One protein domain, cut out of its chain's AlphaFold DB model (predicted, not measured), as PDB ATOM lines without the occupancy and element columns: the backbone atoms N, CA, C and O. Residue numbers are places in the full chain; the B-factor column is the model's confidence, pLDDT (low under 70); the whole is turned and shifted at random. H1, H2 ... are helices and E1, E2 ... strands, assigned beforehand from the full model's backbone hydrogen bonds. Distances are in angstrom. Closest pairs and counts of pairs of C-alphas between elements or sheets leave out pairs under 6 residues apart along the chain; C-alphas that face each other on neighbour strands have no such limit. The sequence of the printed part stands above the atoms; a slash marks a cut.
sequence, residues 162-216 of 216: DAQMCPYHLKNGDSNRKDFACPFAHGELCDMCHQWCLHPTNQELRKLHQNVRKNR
ATOM      1  N   ASP A 162     -15.862  38.456 -42.916       49.69
ATOM      2  CA  ASP A 162     -14.604  39.202 -42.999       49.69
ATOM      3  C   ASP A 162     -13.853  39.234 -41.645       49.69
ATOM      4  O   ASP A 162     -13.028  40.105 -41.371       49.69
ATOM      5  N   ALA A 163     -14.150  38.296 -40.740       62.34
ATOM      6  CA  ALA A 163     -13.419  38.169 -39.486       62.34
ATOM      7  C   ALA A 163     -11.963  37.754 -39.769       62.34
ATOM      8  O   ALA A 163     -11.674  36.602 -40.091       62.34
ATOM      9  N   GLN A 164     -11.035  38.705 -39.644       63.88
ATOM     10  CA  GLN A 164      -9.600  38.473 -39.810       63.88
ATOM     11  C   GLN A 164      -9.126  37.315 -38.911       63.88
ATOM     12  O   GLN A 164      -9.398  37.284 -37.707       63.88
ATOM     13  N   MET A 165      -8.426  36.350 -39.515       68.94
ATOM     14  CA  MET A 165      -7.939  35.144 -38.837       68.94
ATOM     15  C   MET A 165      -6.917  35.491 -37.759       68.94
ATOM     16  O   MET A 165      -6.040  36.324 -37.972       68.94
ATOM     17  N   CYS A 166      -6.990  34.810 -36.614       72.75
ATOM     18  CA  CYS A 166      -6.012  34.980 -35.544       72.75
ATOM     19  C   CYS A 166      -4.611  34.539 -36.022       72.75
ATOM     20  O   CYS A 166      -4.402  33.338 -36.230       72.75
ATOM     21  N   PRO A 167      -3.618  35.448 -36.131       67.06
ATOM     22  CA  PRO A 167      -2.285  35.099 -36.638       67.06
ATOM     23  C   PRO A 167      -1.558  34.064 -35.769       67.06
ATOM     24  O   PRO A 167      -0.747  33.283 -36.262       67.06
ATOM     25  N   TYR A 168      -1.867  34.043 -34.472       63.75
ATOM     26  CA  TYR A 168      -1.274  33.117 -33.508       63.75
ATOM     27  C   TYR A 168      -1.877  31.710 -33.612       63.75
ATOM     28  O   TYR A 168      -1.150  30.720 -33.555       63.75
ATOM     29  N   HIS A 169      -3.192  31.609 -33.827       70.00
ATOM     30  CA  HIS A 169      -3.866  30.318 -33.976       70.00
ATOM     31  C   HIS A 169      -3.558  29.667 -35.330       70.00
ATOM     32  O   HIS A 169      -3.316  28.466 -35.383       70.00
ATOM     33  N   LEU A 170      -3.453  30.472 -36.394       68.69
ATOM     34  CA  LEU A 170      -3.078  30.020 -37.736       68.69
ATOM     35  C   LEU A 170      -1.753  29.235 -37.747       68.69
ATOM     36  O   LEU A 170      -1.616  28.270 -38.497       68.69
ATOM     37  N   LYS A 171      -0.788  29.647 -36.915       62.03
ATOM     38  CA  LYS A 171       0.578  29.109 -36.912       62.03
ATOM     39  C   LYS A 171       0.793  27.956 -35.934       62.03
ATOM     40  O   LYS A 171       1.577  27.058 -36.227       62.03
ATOM     41  N   ASN A 172       0.139  27.987 -34.776       63.66
ATOM     42  CA  ASN A 172       0.461  27.077 -33.680       63.66
ATOM     43  C   ASN A 172      -0.715  26.204 -33.236       63.66
ATOM     44  O   ASN A 172      -0.476  25.255 -32.502       63.66
ATOM     45  N   GLY A 173      -1.961  26.488 -33.638       62.34
ATOM     46  CA  GLY A 173      -3.151  25.762 -33.165       62.34
ATOM     47  C   GLY A 173      -3.493  25.968 -31.692       62.34
ATOM     48  O   GLY A 173      -4.648  25.881 -31.290       62.34
ATOM     49  N   ASP A 174      -2.511  26.342 -30.886       58.03
ATOM     50  CA  ASP A 174      -2.672  26.640 -29.480       58.03
ATOM     51  C   ASP A 174      -2.917  28.136 -29.300       58.03
ATOM     52  O   ASP A 174      -2.002  28.964 -29.301       58.03
ATOM     53  N   SER A 175      -4.185  28.504 -29.114       56.19
ATOM     54  CA  SER A 175      -4.459  29.758 -28.420       56.19
ATOM     55  C   SER A 175      -4.092  29.531 -26.952       56.19
ATOM     56  O   SER A 175      -4.741  28.776 -26.233       56.19
ATOM     57  N   ASN A 176      -3.015  30.169 -26.489       53.91
ATOM     58  CA  ASN A 176      -2.500  30.061 -25.112       53.91
ATOM     59  C   ASN A 176      -3.449  30.654 -24.044       53.91
ATOM     60  O   ASN A 176      -3.050  30.962 -22.925       53.91
ATOM     61  N   ARG A 177      -4.716  30.864 -24.401       53.59
ATOM     62  CA  ARG A 177      -5.732  31.529 -23.604       53.59
ATOM     63  C   ARG A 177      -7.023  30.729 -23.717       53.59
ATOM     64  O   ARG A 177      -7.970  31.148 -24.367       53.59
ATOM     65  N   LYS A 178      -7.019  29.547 -23.100       52.94
ATOM     66  CA  LYS A 178      -8.152  28.607 -23.091       52.94
ATOM     67  C   LYS A 178      -9.423  29.197 -22.455       52.94
ATOM     68  O   LYS A 178     -10.505  28.701 -22.734       52.94
ATOM     69  N   ASP A 179      -9.299  30.301 -21.710       56.44
ATOM     70  CA  ASP A 179     -10.380  30.829 -20.867       56.44
ATOM     71  C   ASP A 179     -10.872  32.244 -21.237       56.44
ATOM     72  O   ASP A 179     -11.762  32.778 -20.582       56.44
ATOM     73  N   PHE A 180     -10.336  32.878 -22.291       55.12
ATOM     74  CA  PHE A 180     -10.883  34.145 -22.796       55.12
ATOM     75  C   PHE A 180     -11.105  34.047 -24.296       55.12
ATOM     76  O   PHE A 180     -10.151  33.839 -25.045       55.12
ATOM     77  N   ALA A 181     -12.358  34.234 -24.717       64.44
ATOM     78  CA  ALA A 181     -12.751  34.283 -26.117       64.44
ATOM     79  C   ALA A 181     -11.775  35.164 -26.910       64.44
ATOM     80  O   ALA A 181     -11.631  36.361 -26.642       64.44
ATOM     81  N   CYS A 182     -11.056  34.550 -27.848       69.62
ATOM     82  CA  CYS A 182     -10.188  35.289 -28.744       69.62
ATOM     83  C   CYS A 182     -11.058  36.242 -29.583       69.62
ATOM     84  O   CYS A 182     -12.055  35.790 -30.145       69.62
ATOM     85  N   PRO A 183     -10.704  37.538 -29.698       71.44
ATOM     86  CA  PRO A 183     -11.452  38.492 -30.522       71.44
ATOM     87  C   PRO A 183     -11.424  38.164 -32.021       71.44
ATOM     88  O   PRO A 183     -12.198  38.726 -32.789       71.44
ATOM     89  N   PHE A 184     -10.501  37.297 -32.438       69.50
ATOM     90  CA  PHE A 184     -10.272  36.922 -33.825       69.50
ATOM     91  C   PHE A 184     -10.812  35.523 -34.098       69.50
ATOM     92  O   PHE A 184     -10.750  34.643 -33.236       69.50
ATOM     93  N   ALA A 185     -11.278  35.294 -35.324       72.81
ATOM     94  CA  ALA A 185     -11.765  33.985 -35.721       72.81
ATOM     95  C   ALA A 185     -10.608  32.969 -35.756       72.81
ATOM     96  O   ALA A 185      -9.532  33.207 -36.318       72.81
ATOM     97  N   HIS A 186     -10.831  31.837 -35.097       73.62
ATOM     98  CA  HIS A 186      -9.947  30.683 -35.122       73.62
ATOM     99  C   HIS A 186     -10.331  29.815 -36.318       73.62
ATOM    100  O   HIS A 186     -11.484  29.403 -36.438       73.62
ATOM    101  N   GLY A 187      -9.382  29.607 -37.233       74.88
ATOM    102  CA  GLY A 187      -9.563  28.675 -38.339       74.88
ATOM    103  C   GLY A 187      -9.707  27.229 -37.853       74.88
ATOM    104  O   GLY A 187      -9.386  26.932 -36.711       74.88
ATOM    105  N   GLU A 188     -10.161  26.322 -38.713       77.00
ATOM    106  CA  GLU A 188     -10.129  24.873 -38.487       77.00
ATOM    107  C   GLU A 188      -8.854  24.259 -39.088       77.00
ATOM    108  O   GLU A 188      -8.274  24.778 -40.054       77.00
ATOM    109  N   LEU A 189      -8.414  23.137 -38.513       81.38
ATOM    110  CA  LEU A 189      -7.286  22.359 -39.014       81.38
ATOM    111  C   LEU A 189      -7.662  21.690 -40.340       81.38
ATOM    112  O   LEU A 189      -8.664  20.991 -40.433       81.38
ATOM    113  N   CYS A 190      -6.840  21.871 -41.370       81.00
ATOM    114  CA  CYS A 190      -6.985  21.108 -42.603       81.00
ATOM    115  C   CYS A 190      -6.184  19.805 -42.552       81.00
ATOM    116  O   CYS A 190      -4.967  19.851 -42.377       81.00
ATOM    117  N   ASP A 191      -6.828  18.676 -42.845       80.94
ATOM    118  CA  ASP A 191      -6.204  17.343 -42.867       80.94
ATOM    119  C   ASP A 191      -5.105  17.185 -43.929       80.94
ATOM    120  O   ASP A 191      -4.197  16.375 -43.787       80.94
ATOM    121  N   MET A 192      -5.146  17.983 -45.002       77.25
ATOM    122  CA  MET A 192      -4.121  17.941 -46.055       77.25
ATOM    123  C   MET A 192      -2.923  18.856 -45.765       77.25
ATOM    124  O   MET A 192      -1.889  18.754 -46.425       77.25
ATOM    125  N   CYS A 193      -3.049  19.794 -44.820       79.69
ATOM    126  CA  CYS A 193      -1.976  20.726 -44.449       79.69
ATOM    127  C   CYS A 193      -1.405  20.512 -43.075       79.69
ATOM    128  O   CYS A 193      -0.295  20.973 -42.821       79.69
ATOM    129  N   HIS A 194      -2.231  19.987 -42.181       76.94
ATOM    130  CA  HIS A 194      -2.074  20.130 -40.747       76.94
ATOM    131  C   HIS A 194      -1.856  21.601 -40.329       76.94
ATOM    132  O   HIS A 194      -1.012  21.900 -39.491       76.94
ATOM    133  N   GLN A 195      -2.583  22.542 -40.951       74.50
ATOM    134  CA  GLN A 195      -2.532  23.988 -40.671       74.50
ATOM    135  C   GLN A 195      -3.941  24.526 -40.407       74.50
ATOM    136  O   GLN A 195      -4.900  24.083 -41.042       74.50
ATOM    137  N   TRP A 196      -4.045  25.499 -39.500       73.44
ATOM    138  CA  TRP A 196      -5.300  26.097 -39.020       73.44
ATOM    139  C   TRP A 196      -5.781  27.231 -39.932       73.44
ATOM    140  O   TRP A 196      -6.011  28.360 -39.505       73.44
ATOM    141  N   CYS A 197      -5.840  26.942 -41.229       75.62
ATOM    142  CA  CYS A 197      -6.079  27.916 -42.290       75.62
ATOM    143  C   CYS A 197      -7.482  27.832 -42.905       75.62
ATOM    144  O   CYS A 197      -7.770  28.557 -43.856       75.62
ATOM    145  N   LEU A 198      -8.348  26.941 -42.414       76.12
ATOM    146  CA  LEU A 198      -9.718  26.820 -42.910       76.12
ATOM    147  C   LEU A 198     -10.630  27.797 -42.180       76.12
ATOM    148  O   LEU A 198     -10.654  27.826 -40.960       76.12
ATOM    149  N   HIS A 199     -11.420  28.576 -42.911       69.75
ATOM    150  CA  HIS A 199     -12.386  29.468 -42.278       69.75
ATOM    151  C   HIS A 199     -13.573  28.661 -41.713       69.75
ATOM    152  O   HIS A 199     -14.176  27.900 -42.476       69.75
ATOM    153  N   PRO A 200     -13.971  28.847 -40.440       74.19
ATOM    154  CA  PRO A 200     -15.048  28.063 -39.829       74.19
ATOM    155  C   PRO A 200     -16.413  28.308 -40.496       74.19
ATOM    156  O   PRO A 200     -17.197  27.378 -40.668       74.19
ATOM    157  N   THR A 201     -16.692  29.537 -40.948       72.19
ATOM    158  CA  THR A 201     -17.998  29.895 -41.540       72.19
ATOM    159  C   THR A 201     -18.000  30.030 -43.064       72.19
ATOM    160  O   THR A 201     -19.070  30.150 -43.653       72.19
ATOM    161  N   ASN A 202     -16.843  29.985 -43.739       76.50
ATOM    162  CA  ASN A 202     -16.771  30.229 -45.185       76.50
ATOM    163  C   ASN A 202     -16.415  28.936 -45.932       76.50
ATOM    164  O   ASN A 202     -15.250  28.562 -46.079       76.50
ATOM    165  N   GLN A 203     -17.454  28.223 -46.372       81.75
ATOM    166  CA  GLN A 203     -17.326  26.919 -47.022       81.75
ATOM    167  C   GLN A 203     -16.611  26.996 -48.380       81.75
ATOM    168  O   GLN A 203     -15.924  26.043 -48.753       81.75
ATOM    169  N   GLU A 204     -16.737  28.103 -49.110       77.88
ATOM    170  CA  GLU A 204     -16.110  28.264 -50.426       77.88
ATOM    171  C   GLU A 204     -14.591  28.393 -50.318       77.88
ATOM    172  O   GLU A 204     -13.869  27.688 -51.024       77.88
ATOM    173  N   LEU A 205     -14.091  29.181 -49.360       75.50
ATOM    174  CA  LEU A 205     -12.655  29.275 -49.083       75.50
ATOM    175  C   LEU A 205     -12.061  27.925 -48.660       75.50
ATOM    176  O   LEU A 205     -10.951  27.589 -49.076       75.50
ATOM    177  N   ARG A 206     -12.810  27.106 -47.903       78.62
ATOM    178  CA  ARG A 206     -12.385  25.736 -47.562       78.62
ATOM    179  C   ARG A 206     -12.247  24.858 -48.806       78.62
ATOM    180  O   ARG A 206     -11.235  24.176 -48.960       78.62
ATOM    181  N   LYS A 207     -13.229  24.900 -49.713       80.94
ATOM    182  CA  LYS A 207     -13.199  24.136 -50.971       80.94
ATOM    183  C   LYS A 207     -12.068  24.597 -51.885       80.94
ATOM    184  O   LYS A 207     -11.364  23.752 -52.430       80.94
ATOM    185  N   LEU A 208     -11.851  25.905 -52.016       81.69
ATOM    186  CA  LEU A 208     -10.763  26.457 -52.821       81.69
ATOM    187  C   LEU A 208      -9.399  26.046 -52.259       81.69
ATOM    188  O   LEU A 208      -8.554  25.560 -53.007       81.69
ATOM    189  N   HIS A 209      -9.212  26.140 -50.940       83.06
ATOM    190  CA  HIS A 209      -7.999  25.670 -50.276       83.06
ATOM    191  C   HIS A 209      -7.757  24.172 -50.516       83.06
ATOM    192  O   HIS A 209      -6.645  23.762 -50.852       83.06
ATOM    193  N   GLN A 210      -8.805  23.352 -50.392       80.25
ATOM    194  CA  GLN A 210      -8.722  21.915 -50.638       80.25
ATOM    195  C   GLN A 210      -8.419  21.602 -52.110       80.25
ATOM    196  O   GLN A 210      -7.646  20.691 -52.386       80.25
ATOM    197  N   ASN A 211      -8.985  22.353 -53.057       80.69
ATOM    198  CA  ASN A 211      -8.768  22.143 -54.487       80.69
ATOM    199  C   ASN A 211      -7.346  22.530 -54.914       80.69
ATOM    200  O   ASN A 211      -6.680  21.767 -55.604       80.69
ATOM    201  N   VAL A 212      -6.831  23.665 -54.427       78.88
ATOM    202  CA  VAL A 212      -5.437  24.079 -54.667       78.88
ATOM    203  C   VAL A 212      -4.453  23.031 -54.142       78.88
ATOM    204  O   VAL A 212      -3.448  22.761 -54.791       78.88
ATOM    205  N   ARG A 213      -4.743  22.405 -52.993       75.94
ATOM    206  CA  ARG A 213      -3.896  21.339 -52.438       75.94
ATOM    207  C   ARG A 213      -4.049  19.982 -53.109       75.94
ATOM    208  O   ARG A 213      -3.096  19.220 -53.085       75.94
ATOM    209  N   LYS A 214      -5.212  19.672 -53.685       73.56
ATOM    210  CA  LYS A 214      -5.425  18.446 -54.474       73.56
ATOM    211  C   LYS A 214      -4.729  18.496 -55.835       73.56
ATOM    212  O   LYS A 214      -4.390  17.450 -56.372       73.56
ATOM    213  N   ASN A 215      -4.523  19.693 -56.379       66.19
ATOM    214  CA  ASN A 215      -3.933  19.907 -57.701       66.19
ATOM    215  C   ASN A 215      -2.412  20.156 -57.672       66.19
ATOM    216  O   ASN A 215      -1.855  20.592 -58.679       66.19
ATOM    217  N   ARG A 216      -1.752  19.919 -56.536       58.94
ATOM    218  CA  ARG A 216      -0.309  20.095 -56.353       58.94
ATOM    219  C   ARG A 216       0.333  18.774 -55.965       58.94
ATOM    220  O   ARG A 216       1.451  18.530 -56.460       58.94
TER     221      ARG A 216
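Overview. This is residues 162 to 216 of the 216 residues of an uncharacterized protein of Caenorhabditis remanei (UniProt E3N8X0). A small two-strand hairpin, E1 and E2, is in the middle of an elongated domain, with the short helix H1 near it towards one end and the longer helix H2 towards the other. Beyond H1, part of the long loop of residues 173 to 187 runs out to Asp 179 and folds back towards the hairpin. The printed part has 55 residues with two named helices and two named strands, in the order H1, E1, E2, H2, and the sheet E1 - E2 is antiparallel. The class is mixed, helices and strands, though under half of the residues, 25 of 55, are in named elements. The whole is only just compact, close to loose, with a radius of gyration of the C-alphas of 11.8 A and spans of 38 by 21 by 13 A.

Along the chain. The printed part begins at Asp 162, with its C-alpha at (-14.604, 39.202, -42.999). H1 is residues 167 to 172, 9.0 A from first to last C-alpha, and C-alpha 167 is at (-2.285, 35.099, -36.638). Residues 173 to 187 hold no named element. E1 follows as residues 188 to 190, 6.4 A long, and E2 as residues 195 to 198, 8.0 A long. H2 is residues 203 to 214, 16.4 A long, and ends with C-alpha 214 at (-5.425, 18.446, -54.474).

Arrangement. E1 and E2 form a hairpin of antiparallel neighbours, with 113 degrees between their directions. C-alphas 189 and 196 face each other at 4.2 A. N 188 and O 198, at 2.7 A, and N 190 and O 195, at 3.0 A, are within hydrogen-bond range. H1 and E2 have 7 pairs of C-alphas within 8 A, the closest being those of Leu 170 and Trp 196, 4.7 A apart. E2 and H2 have 3 such pairs, the closest being the C-alphas of Leu 198 and Arg 206, 5.5 A apart. E1 and H2 are only just apart, their closest C-alphas being 8.3 A from each other. H1 and H2 are apart. In H2 every O i to N i+4 pair is within hydrogen-bond range, and in H1 1 of 2.

Size, cuts and confidence. The two C-alphas farthest apart, those of Asp 179 and Asn 215, are 39.0 A from each other. The printed part has no cut and ends at Arg 216, the chain's last residue. The link from H1 to E1, 15 residues, is long, and the links from E1 to E2 and from E2 to H2 are tight. The mean pLDDT of the printed part is 70.5, and 23 residues are under 70, among them residues 162 to 165 and 170 to 182.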